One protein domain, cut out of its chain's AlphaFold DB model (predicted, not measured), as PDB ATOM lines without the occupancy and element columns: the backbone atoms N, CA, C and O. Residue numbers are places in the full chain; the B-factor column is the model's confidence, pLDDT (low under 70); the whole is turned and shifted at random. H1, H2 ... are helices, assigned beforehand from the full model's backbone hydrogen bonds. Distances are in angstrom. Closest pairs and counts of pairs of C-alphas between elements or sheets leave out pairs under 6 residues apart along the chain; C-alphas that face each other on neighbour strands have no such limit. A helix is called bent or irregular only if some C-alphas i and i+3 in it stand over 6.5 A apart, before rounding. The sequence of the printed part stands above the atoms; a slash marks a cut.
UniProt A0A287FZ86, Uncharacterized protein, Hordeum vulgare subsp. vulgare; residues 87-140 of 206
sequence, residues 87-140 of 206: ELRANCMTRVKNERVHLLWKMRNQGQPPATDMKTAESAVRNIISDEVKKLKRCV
ATOM      1  N   GLU A  87     -24.651 -18.469  -4.510       89.75
ATOM      2  CA  GLU A  87     -23.991 -18.064  -5.754       89.75
ATOM      3  C   GLU A  87     -22.900 -19.061  -6.178       89.75
ATOM      4  O   GLU A  87     -22.811 -19.436  -7.350       89.75
ATOM      5  N   LEU A  88     -22.111 -19.567  -5.228       88.44
ATOM      6  CA  LEU A  88     -21.135 -20.626  -5.478       88.44
ATOM      7  C   LEU A  88     -21.822 -21.922  -5.932       88.44
ATOM      8  O   LEU A  88     -21.400 -22.528  -6.918       88.44
ATOM      9  N   ARG A  89     -22.910 -22.331  -5.263       93.44
ATOM     10  CA  ARG A  89     -23.716 -23.500  -5.661       93.44
ATOM     11  C   ARG A  89     -24.256 -23.337  -7.080       93.44
ATOM     12  O   ARG A  89     -24.117 -24.253  -7.889       93.44
ATOM     13  N   ALA A  90     -24.825 -22.178  -7.406       94.44
ATOM     14  CA  ALA A  90     -25.361 -21.890  -8.732       94.44
ATOM     15  C   ALA A  90     -24.268 -21.928  -9.811       94.44
ATOM     16  O   ALA A  90     -24.470 -22.533 -10.868       94.44
ATOM     17  N   ASN A  91     -23.093 -21.358  -9.534       96.31
ATOM     18  CA  ASN A  91     -21.952 -21.381 -10.446       96.31
ATOM     19  C   ASN A  91     -21.431 -22.801 -10.686       96.31
ATOM     20  O   ASN A  91     -21.285 -23.210 -11.840       96.31
ATOM     21  N   CYS A  92     -21.225 -23.589  -9.628       95.50
ATOM     22  CA  CYS A  92     -20.818 -24.989  -9.750       95.50
ATOM     23  C   CYS A  92     -21.827 -25.794 -10.580       95.50
ATOM     24  O   CYS A  92     -21.445 -26.473 -11.534       95.50
ATOM     25  N   MET A  93     -23.122 -25.663 -10.283       95.44
ATOM     26  CA  MET A  93     -24.171 -26.359 -11.028       95.44
ATOM     27  C   MET A  93     -24.234 -25.930 -12.493       95.44
ATOM     28  O   MET A  93     -24.468 -26.762 -13.371       95.44
ATOM     29  N   THR A  94     -24.007 -24.650 -12.778       97.25
ATOM     30  CA  THR A  94     -23.954 -24.130 -14.148       97.25
ATOM     31  C   THR A  94     -22.759 -24.705 -14.901       97.25
ATOM     32  O   THR A  94     -22.920 -25.183 -16.024       97.25
ATOM     33  N   ARG A  95     -21.579 -24.753 -14.269       97.75
ATOM     34  CA  ARG A  95     -20.374 -25.322 -14.879       97.75
ATOM     35  C   ARG A  95     -20.551 -26.803 -15.203       97.75
ATOM     36  O   ARG A  95     -20.330 -27.195 -16.342       97.75
ATOM     37  N   VAL A  96     -21.062 -27.591 -14.257       95.69
ATOM     38  CA  VAL A  96     -21.342 -29.025 -14.457       95.69
ATOM     39  C   VAL A  96     -22.355 -29.247 -15.582       95.69
ATOM     40  O   VAL A  96     -22.168 -30.125 -16.424       95.69
ATOM     41  N   LYS A  97     -23.424 -28.441 -15.645       96.94
ATOM     42  CA  LYS A  97     -24.402 -28.515 -16.743       96.94
ATOM     43  C   LYS A  97     -23.750 -28.214 -18.093       96.94
ATOM     44  O   LYS A  97     -23.990 -28.956 -19.042       96.94
ATOM     45  N   ASN A  98     -22.915 -27.181 -18.169       96.38
ATOM     46  CA  ASN A  98     -22.220 -26.797 -19.397       96.38
ATOM     47  C   ASN A  98     -21.211 -27.863 -19.837       96.38
ATOM     48  O   ASN A  98     -21.209 -28.246 -21.004       96.38
ATOM     49  N   GLU A  99     -20.410 -28.391 -18.913       95.81
ATOM     50  CA  GLU A  99     -19.466 -29.484 -19.173       95.81
ATOM     51  C   GLU A  99     -20.195 -30.742 -19.662       95.81
ATOM     52  O   GLU A  99     -19.790 -31.343 -20.657       95.81
ATOM     53  N   ARG A 100     -21.330 -31.097 -19.041       95.69
ATOM     54  CA  ARG A 100     -22.181 -32.210 -19.485       95.69
ATOM     55  C   ARG A 100     -22.728 -31.979 -20.890       95.69
ATOM     56  O   ARG A 100     -22.667 -32.885 -21.716       95.69
ATOM     57  N   VAL A 101     -23.279 -30.798 -21.171       95.12
ATOM     58  CA  VAL A 101     -23.798 -30.459 -22.507       95.12
ATOM     59  C   VAL A 101     -22.677 -30.518 -23.542       95.12
ATOM     60  O   VAL A 101     -22.858 -31.122 -24.596       95.12
ATOM     61  N   HIS A 102     -21.508 -29.964 -23.224       92.94
ATOM     62  CA  HIS A 102     -20.337 -29.995 -24.090       92.94
ATOM     63  C   HIS A 102     -19.862 -31.429 -24.362       92.94
ATOM     64  O   HIS A 102     -19.598 -31.780 -25.511       92.94
ATOM     65  N   LEU A 103     -19.801 -32.280 -23.334       88.19
ATOM     66  CA  LEU A 103     -19.450 -33.692 -23.472       88.19
ATOM     67  C   LEU A 103     -20.457 -34.443 -24.350       88.19
ATOM     68  O   LEU A 103     -20.057 -35.136 -25.281       88.19
ATOM     69  N   LEU A 104     -21.756 -34.272 -24.098       88.12
ATOM     70  CA  LEU A 104     -22.813 -34.899 -24.896       88.12
ATOM     71  C   LEU A 104     -22.759 -34.448 -26.360       88.12
ATOM     72  O   LEU A 104     -22.920 -35.265 -27.264       88.12
ATOM     73  N   TRP A 105     -22.496 -33.163 -26.600       92.75
ATOM     74  CA  TRP A 105     -22.325 -32.623 -27.945       92.75
ATOM     75  C   TRP A 105     -21.092 -33.216 -28.638       92.75
ATOM     76  O   TRP A 105     -21.171 -33.631 -29.793       92.75
ATOM     77  N   LYS A 106     -19.977 -33.351 -27.912       87.88
ATOM     78  CA  LYS A 106     -18.754 -34.002 -28.395       87.88
ATOM     79  C   LYS A 106     -19.008 -35.460 -28.784       87.88
ATOM     80  O   LYS A 106     -18.680 -35.840 -29.901       87.88
ATOM     81  N   MET A 107     -19.671 -36.237 -27.926       80.94
ATOM     82  CA  MET A 107     -20.041 -37.632 -28.207       80.94
ATOM     83  C   MET A 107     -20.988 -37.760 -29.408       80.94
ATOM     84  O   MET A 107     -20.875 -38.703 -30.187       80.94
ATOM     85  N   ARG A 108     -21.919 -36.811 -29.585       89.19
ATOM     86  CA  ARG A 108     -22.855 -36.805 -30.720       89.19
ATOM     87  C   ARG A 108     -22.156 -36.528 -32.052       89.19
ATOM     88  O   ARG A 108     -22.539 -37.119 -33.054       89.19
ATOM     89  N   ASN A 109     -21.161 -35.643 -32.061       80.50
ATOM     90  CA  ASN A 109     -20.482 -35.216 -33.288       80.50
ATOM     91  C   ASN A 109     -19.270 -36.078 -33.650       80.50
ATOM     92  O   ASN A 109     -18.962 -36.225 -34.826       80.50
ATOM     93  N   GLN A 110     -18.567 -36.616 -32.651       71.00
ATOM     94  CA  GLN A 110     -17.352 -37.418 -32.841       71.00
ATOM     95  C   GLN A 110     -17.638 -38.930 -32.815       71.00
ATOM     96  O   GLN A 110     -16.743 -39.721 -33.095       71.00
ATOM     97  N   GLY A 111     -18.878 -39.339 -32.513       67.31
ATOM     98  CA  GLY A 111     -19.223 -40.736 -32.254       67.31
ATOM     99  C   GLY A 111     -18.681 -41.224 -30.905       67.31
ATOM    100  O   GLY A 111     -18.099 -40.462 -30.131       67.31
ATOM    101  N   GLN A 112     -18.897 -42.507 -30.592       62.25
ATOM    102  CA  GLN A 112     -18.201 -43.160 -29.476       62.25
ATOM    103  C   GLN A 112     -16.688 -42.991 -29.703       62.25
ATOM    104  O   GLN A 112     -16.234 -43.346 -30.794       62.25
ATOM    105  N   PRO A 113     -15.916 -42.455 -28.736       58.47
ATOM    106  CA  PRO A 113     -14.470 -42.396 -28.881       58.47
ATOM    107  C   PRO A 113     -13.964 -43.807 -29.199       58.47
ATOM    108  O   PRO A 113     -14.446 -44.774 -28.594       58.47
ATOM    109  N   PRO A 114     -13.066 -43.958 -30.185       58.84
ATOM    110  CA  PRO A 114     -12.572 -45.268 -30.565       58.84
ATOM    111  C   PRO A 114     -11.995 -45.946 -29.320       58.84
ATOM    112  O   PRO A 114     -11.329 -45.313 -28.506       58.84
ATOM    113  N   ALA A 115     -12.239 -47.248 -29.151       58.25
ATOM    114  CA  ALA A 115     -11.786 -48.024 -27.987       58.25
ATOM    115  C   ALA A 115     -10.254 -47.965 -27.739       58.25
ATOM    116  O   ALA A 115      -9.760 -48.414 -26.703       58.25
ATOM    117  N   THR A 116      -9.495 -47.392 -28.676       59.03
ATOM    118  CA  THR A 116      -8.084 -47.009 -28.549       59.03
ATOM    119  C   THR A 116      -7.845 -45.917 -27.499       59.03
ATOM    120  O   THR A 116      -6.793 -45.911 -26.858       59.03
ATOM    121  N   ASP A 117      -8.829 -45.052 -27.249       62.75
ATOM    122  CA  ASP A 117      -8.742 -43.981 -26.254       62.75
ATOM    123  C   ASP A 117      -8.923 -44.511 -24.833       62.75
ATOM    124  O   ASP A 117      -8.285 -44.006 -23.916       62.75
ATOM    125  N   MET A 118      -9.707 -45.580 -24.631       71.50
ATOM    126  CA  MET A 118      -9.830 -46.210 -23.310       71.50
ATOM    127  C   MET A 118      -8.522 -46.856 -22.865       71.50
ATOM    128  O   MET A 118      -8.119 -46.655 -21.729       71.50
ATOM    129  N   LYS A 119      -7.817 -47.569 -23.750       75.44
ATOM    130  CA  LYS A 119      -6.504 -48.155 -23.415       75.44
ATOM    131  C   LYS A 119      -5.469 -47.073 -23.108       75.44
ATOM    132  O   LYS A 119      -4.680 -47.220 -22.178       75.44
ATOM    133  N   THR A 120      -5.509 -45.968 -23.852       79.06
ATOM    134  CA  THR A 120      -4.656 -44.797 -23.610       79.06
ATOM    135  C   THR A 120      -5.000 -44.134 -22.275       79.06
ATOM    136  O   THR A 120      -4.106 -43.913 -21.461       79.06
ATOM    137  N   ALA A 121      -6.283 -43.907 -21.987       79.06
ATOM    138  CA  ALA A 121      -6.756 -43.350 -20.723       79.06
ATOM    139  C   ALA A 121      -6.436 -44.266 -19.531       79.06
ATOM    140  O   ALA A 121      -5.926 -43.796 -18.521       79.06
ATOM    141  N   GLU A 122      -6.653 -45.576 -19.654       82.81
ATOM    142  CA  GLU A 122      -6.286 -46.569 -18.641       82.81
ATOM    143  C   GLU A 122      -4.778 -46.575 -18.383       82.81
ATOM    144  O   GLU A 122      -4.356 -46.607 -17.228       82.81
ATOM    145  N   SER A 123      -3.955 -46.508 -19.436       89.75
ATOM    146  CA  SER A 123      -2.499 -46.422 -19.293       89.75
ATOM    147  C   SER A 123      -2.063 -45.116 -18.623       89.75
ATOM    148  O   SER A 123      -1.228 -45.146 -17.724       89.75
ATOM    149  N   ALA A 124      -2.689 -43.988 -18.971       91.19
ATOM    150  CA  ALA A 124      -2.422 -42.692 -18.359       91.19
ATOM    151  C   ALA A 124      -2.802 -42.689 -16.872       91.19
ATOM    152  O   ALA A 124      -2.008 -42.265 -16.038       91.19
ATOM    153  N   VAL A 125      -3.968 -43.239 -16.523       93.88
ATOM    154  CA  VAL A 125      -4.417 -43.376 -15.131       93.88
ATOM    155  C   VAL A 125      -3.476 -44.288 -14.340       93.88
ATOM    156  O   VAL A 125      -3.069 -43.934 -13.237       93.88
ATOM    157  N   ARG A 126      -3.067 -45.434 -14.900       94.00
ATOM    158  CA  ARG A 126      -2.093 -46.335 -14.255       94.00
ATOM    159  C   ARG A 126      -0.740 -45.666 -14.035       94.00
ATOM    160  O   ARG A 126      -0.142 -45.874 -12.979       94.00
ATOM    161  N   ASN A 127      -0.272 -44.868 -14.992       94.94
ATOM    162  CA  ASN A 127       0.978 -44.122 -14.868       94.94
ATOM    163  C   ASN A 127       0.883 -43.074 -13.755       94.94
ATOM    164  O   ASN A 127       1.734 -43.072 -12.873       94.94
ATOM    165  N   ILE A 128      -0.199 -42.286 -13.716       96.31
ATOM    166  CA  ILE A 128      -0.446 -41.302 -12.649       96.31
ATOM    167  C   ILE A 128      -0.455 -41.982 -11.275       96.31
ATOM    168  O   ILE A 128       0.271 -41.568 -10.379       96.31
ATOM    169  N   ILE A 129      -1.222 -43.067 -11.109       95.00
ATOM    170  CA  ILE A 129      -1.287 -43.802  -9.833       95.00
ATOM    171  C   ILE A 129       0.100 -44.326  -9.441       95.00
ATOM    172  O   ILE A 129       0.490 -44.241  -8.279       95.00
ATOM    173  N   SER A 130       0.859 -44.856 -10.400       96.12
ATOM    174  CA  SER A 130       2.206 -45.377 -10.150       96.12
ATOM    175  C   SER A 130       3.174 -44.274  -9.721       96.12
ATOM    176  O   SER A 130       3.951 -44.478  -8.786       96.12
ATOM    177  N   ASP A 131       3.107 -43.110 -10.364       94.06
ATOM    178  CA  ASP A 131       3.930 -41.949 -10.038       94.06
ATOM    179  C   ASP A 131       3.601 -41.398  -8.647       94.06
ATOM    180  O   ASP A 131       4.525 -41.135  -7.872       94.06
ATOM    181  N   GLU A 132       2.320 -41.319  -8.277       92.75
ATOM    182  CA  GLU A 132       1.890 -40.889  -6.941       92.75
ATOM    183  C   GLU A 132       2.289 -41.898  -5.857       92.75
ATOM    184  O   GLU A 132       2.867 -41.520  -4.839       92.75
ATOM    185  N   VAL A 133       2.099 -43.201  -6.089       89.94
ATOM    186  CA  VAL A 133       2.554 -44.250  -5.157       89.94
ATOM    187  C   VAL A 133       4.076 -44.203  -4.987       89.94
ATOM    188  O   VAL A 133       4.594 -44.382  -3.883       89.94
ATOM    189  N   LYS A 134       4.821 -43.939  -6.065       88.75
ATOM    190  CA  LYS A 134       6.280 -43.785  -6.025       88.75
ATOM    191  C   LYS A 134       6.700 -42.502  -5.307       88.75
ATOM    192  O   LYS A 134       7.704 -42.504  -4.598       88.75
ATOM    193  N   LYS A 135       5.959 -41.406  -5.476       84.62
ATOM    194  CA  LYS A 135       6.160 -40.156  -4.737       84.62
ATOM    195  C   LYS A 135       5.915 -40.371  -3.243       84.62
ATOM    196  O   LYS A 135       6.801 -40.047  -2.462       84.62
ATOM    197  N   LEU A 136       4.825 -41.039  -2.869       78.62
ATOM    198  CA  LEU A 136       4.503 -41.372  -1.482       78.62
ATOM    199  C   LEU A 136       5.583 -42.250  -0.835       78.62
ATOM    200  O   LEU A 136       6.050 -41.938   0.254       78.62
ATOM    201  N   LYS A 137       6.062 -43.291  -1.531       79.06
ATOM    202  CA  LYS A 137       7.177 -44.127  -1.046       79.06
ATOM    203  C   LYS A 137       8.460 -43.321  -0.811       79.06
ATOM    204  O   LYS A 137       9.129 -43.525   0.194       79.06
ATOM    205  N   ARG A 138       8.783 -42.369  -1.697       69.25
ATOM    206  CA  ARG A 138       9.939 -41.470  -1.520       69.25
ATOM    207  C   ARG A 138       9.761 -40.488  -0.356       69.25
ATOM    208  O   ARG A 138      10.745 -40.181   0.304       69.25
ATOM    209  N   CYS A 139       8.538 -40.024  -0.094       58.09
ATOM    210  CA  CYS A 139       8.223 -39.184   1.067       58.09
ATOM    211  C   CYS A 139       8.304 -39.957   2.397       58.09
ATOM    212  O   CYS A 139       8.614 -39.360   3.422       58.09
ATOM    213  N   VAL A 140       8.062 -41.274   2.392       58.22
ATOM    214  CA  VAL A 140       8.174 -42.128   3.590       58.22
ATOM    215  C   VAL A 140       9.638 -42.428   3.948       58.22
ATOM    216  O   VAL A 140       9.990 -42.386   5.125       58.22
TER     217      VAL A 140
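AT A GLANCE: This is residues 87 to 140 of the 206 residues of an uncharacterized protein of Hordeum vulgare subsp. vulgare (UniProt A0A287FZ86). Two long helices, H1 and H2, form the two arms of a wide, open V, joined at its base by a link of five residues. The arms spread away from this link with no contact between them, and the V is flat. The printed part has 54 residues with two named helices, H1 then H2 along the chain, and no named strand; the class is all helix. The whole is extended, with a radius of gyration of the C-alphas of 17.2 A, and the C-alphas span 42 by 37 by 6 A along their three main axes.

IN THESE COORDINATES: H1 holds residues 87 to 110, beginning at C-alpha 87 at (-23.991, -18.064, -5.754) and ending at C-alpha 110 at (-17.352, -37.418, -32.841), a length of 33.9 A from first to last C-alpha. Residues 111 to 115 follow as the link. H2 holds residues 116 to 140, with C-alpha 116 at (-8.084, -47.009, -28.549) and C-alpha 140 at (8.174, -42.128, 3.590), a length of 36.3 A.

HOW THE PARTS SIT: H1 and H2 are apart, with no C-alpha of the one within 8 A of the other. The link from H1 to H2 is tight, with 5 residues between them. Residues 87 to 140 stand free, of which 87 to 110 belong to H1 and 116 to 140 belong to H2. In H1 and H2 every O i to N i+4 pair is within hydrogen-bond range. Neither helix is bent.

THE WHOLE: The two C-alphas farthest apart are those of Asn 109 and Val 140, at 47.2 A, and the C-alphas of Glu 87 and Val 140, the first and last printed residues, are 41.2 A apart. The printed part has no cut and no long link. The mean pLDDT of the printed part is 84.3, and the model's confidence is low, under 70, at residues 111 to 117 and 138 to 140.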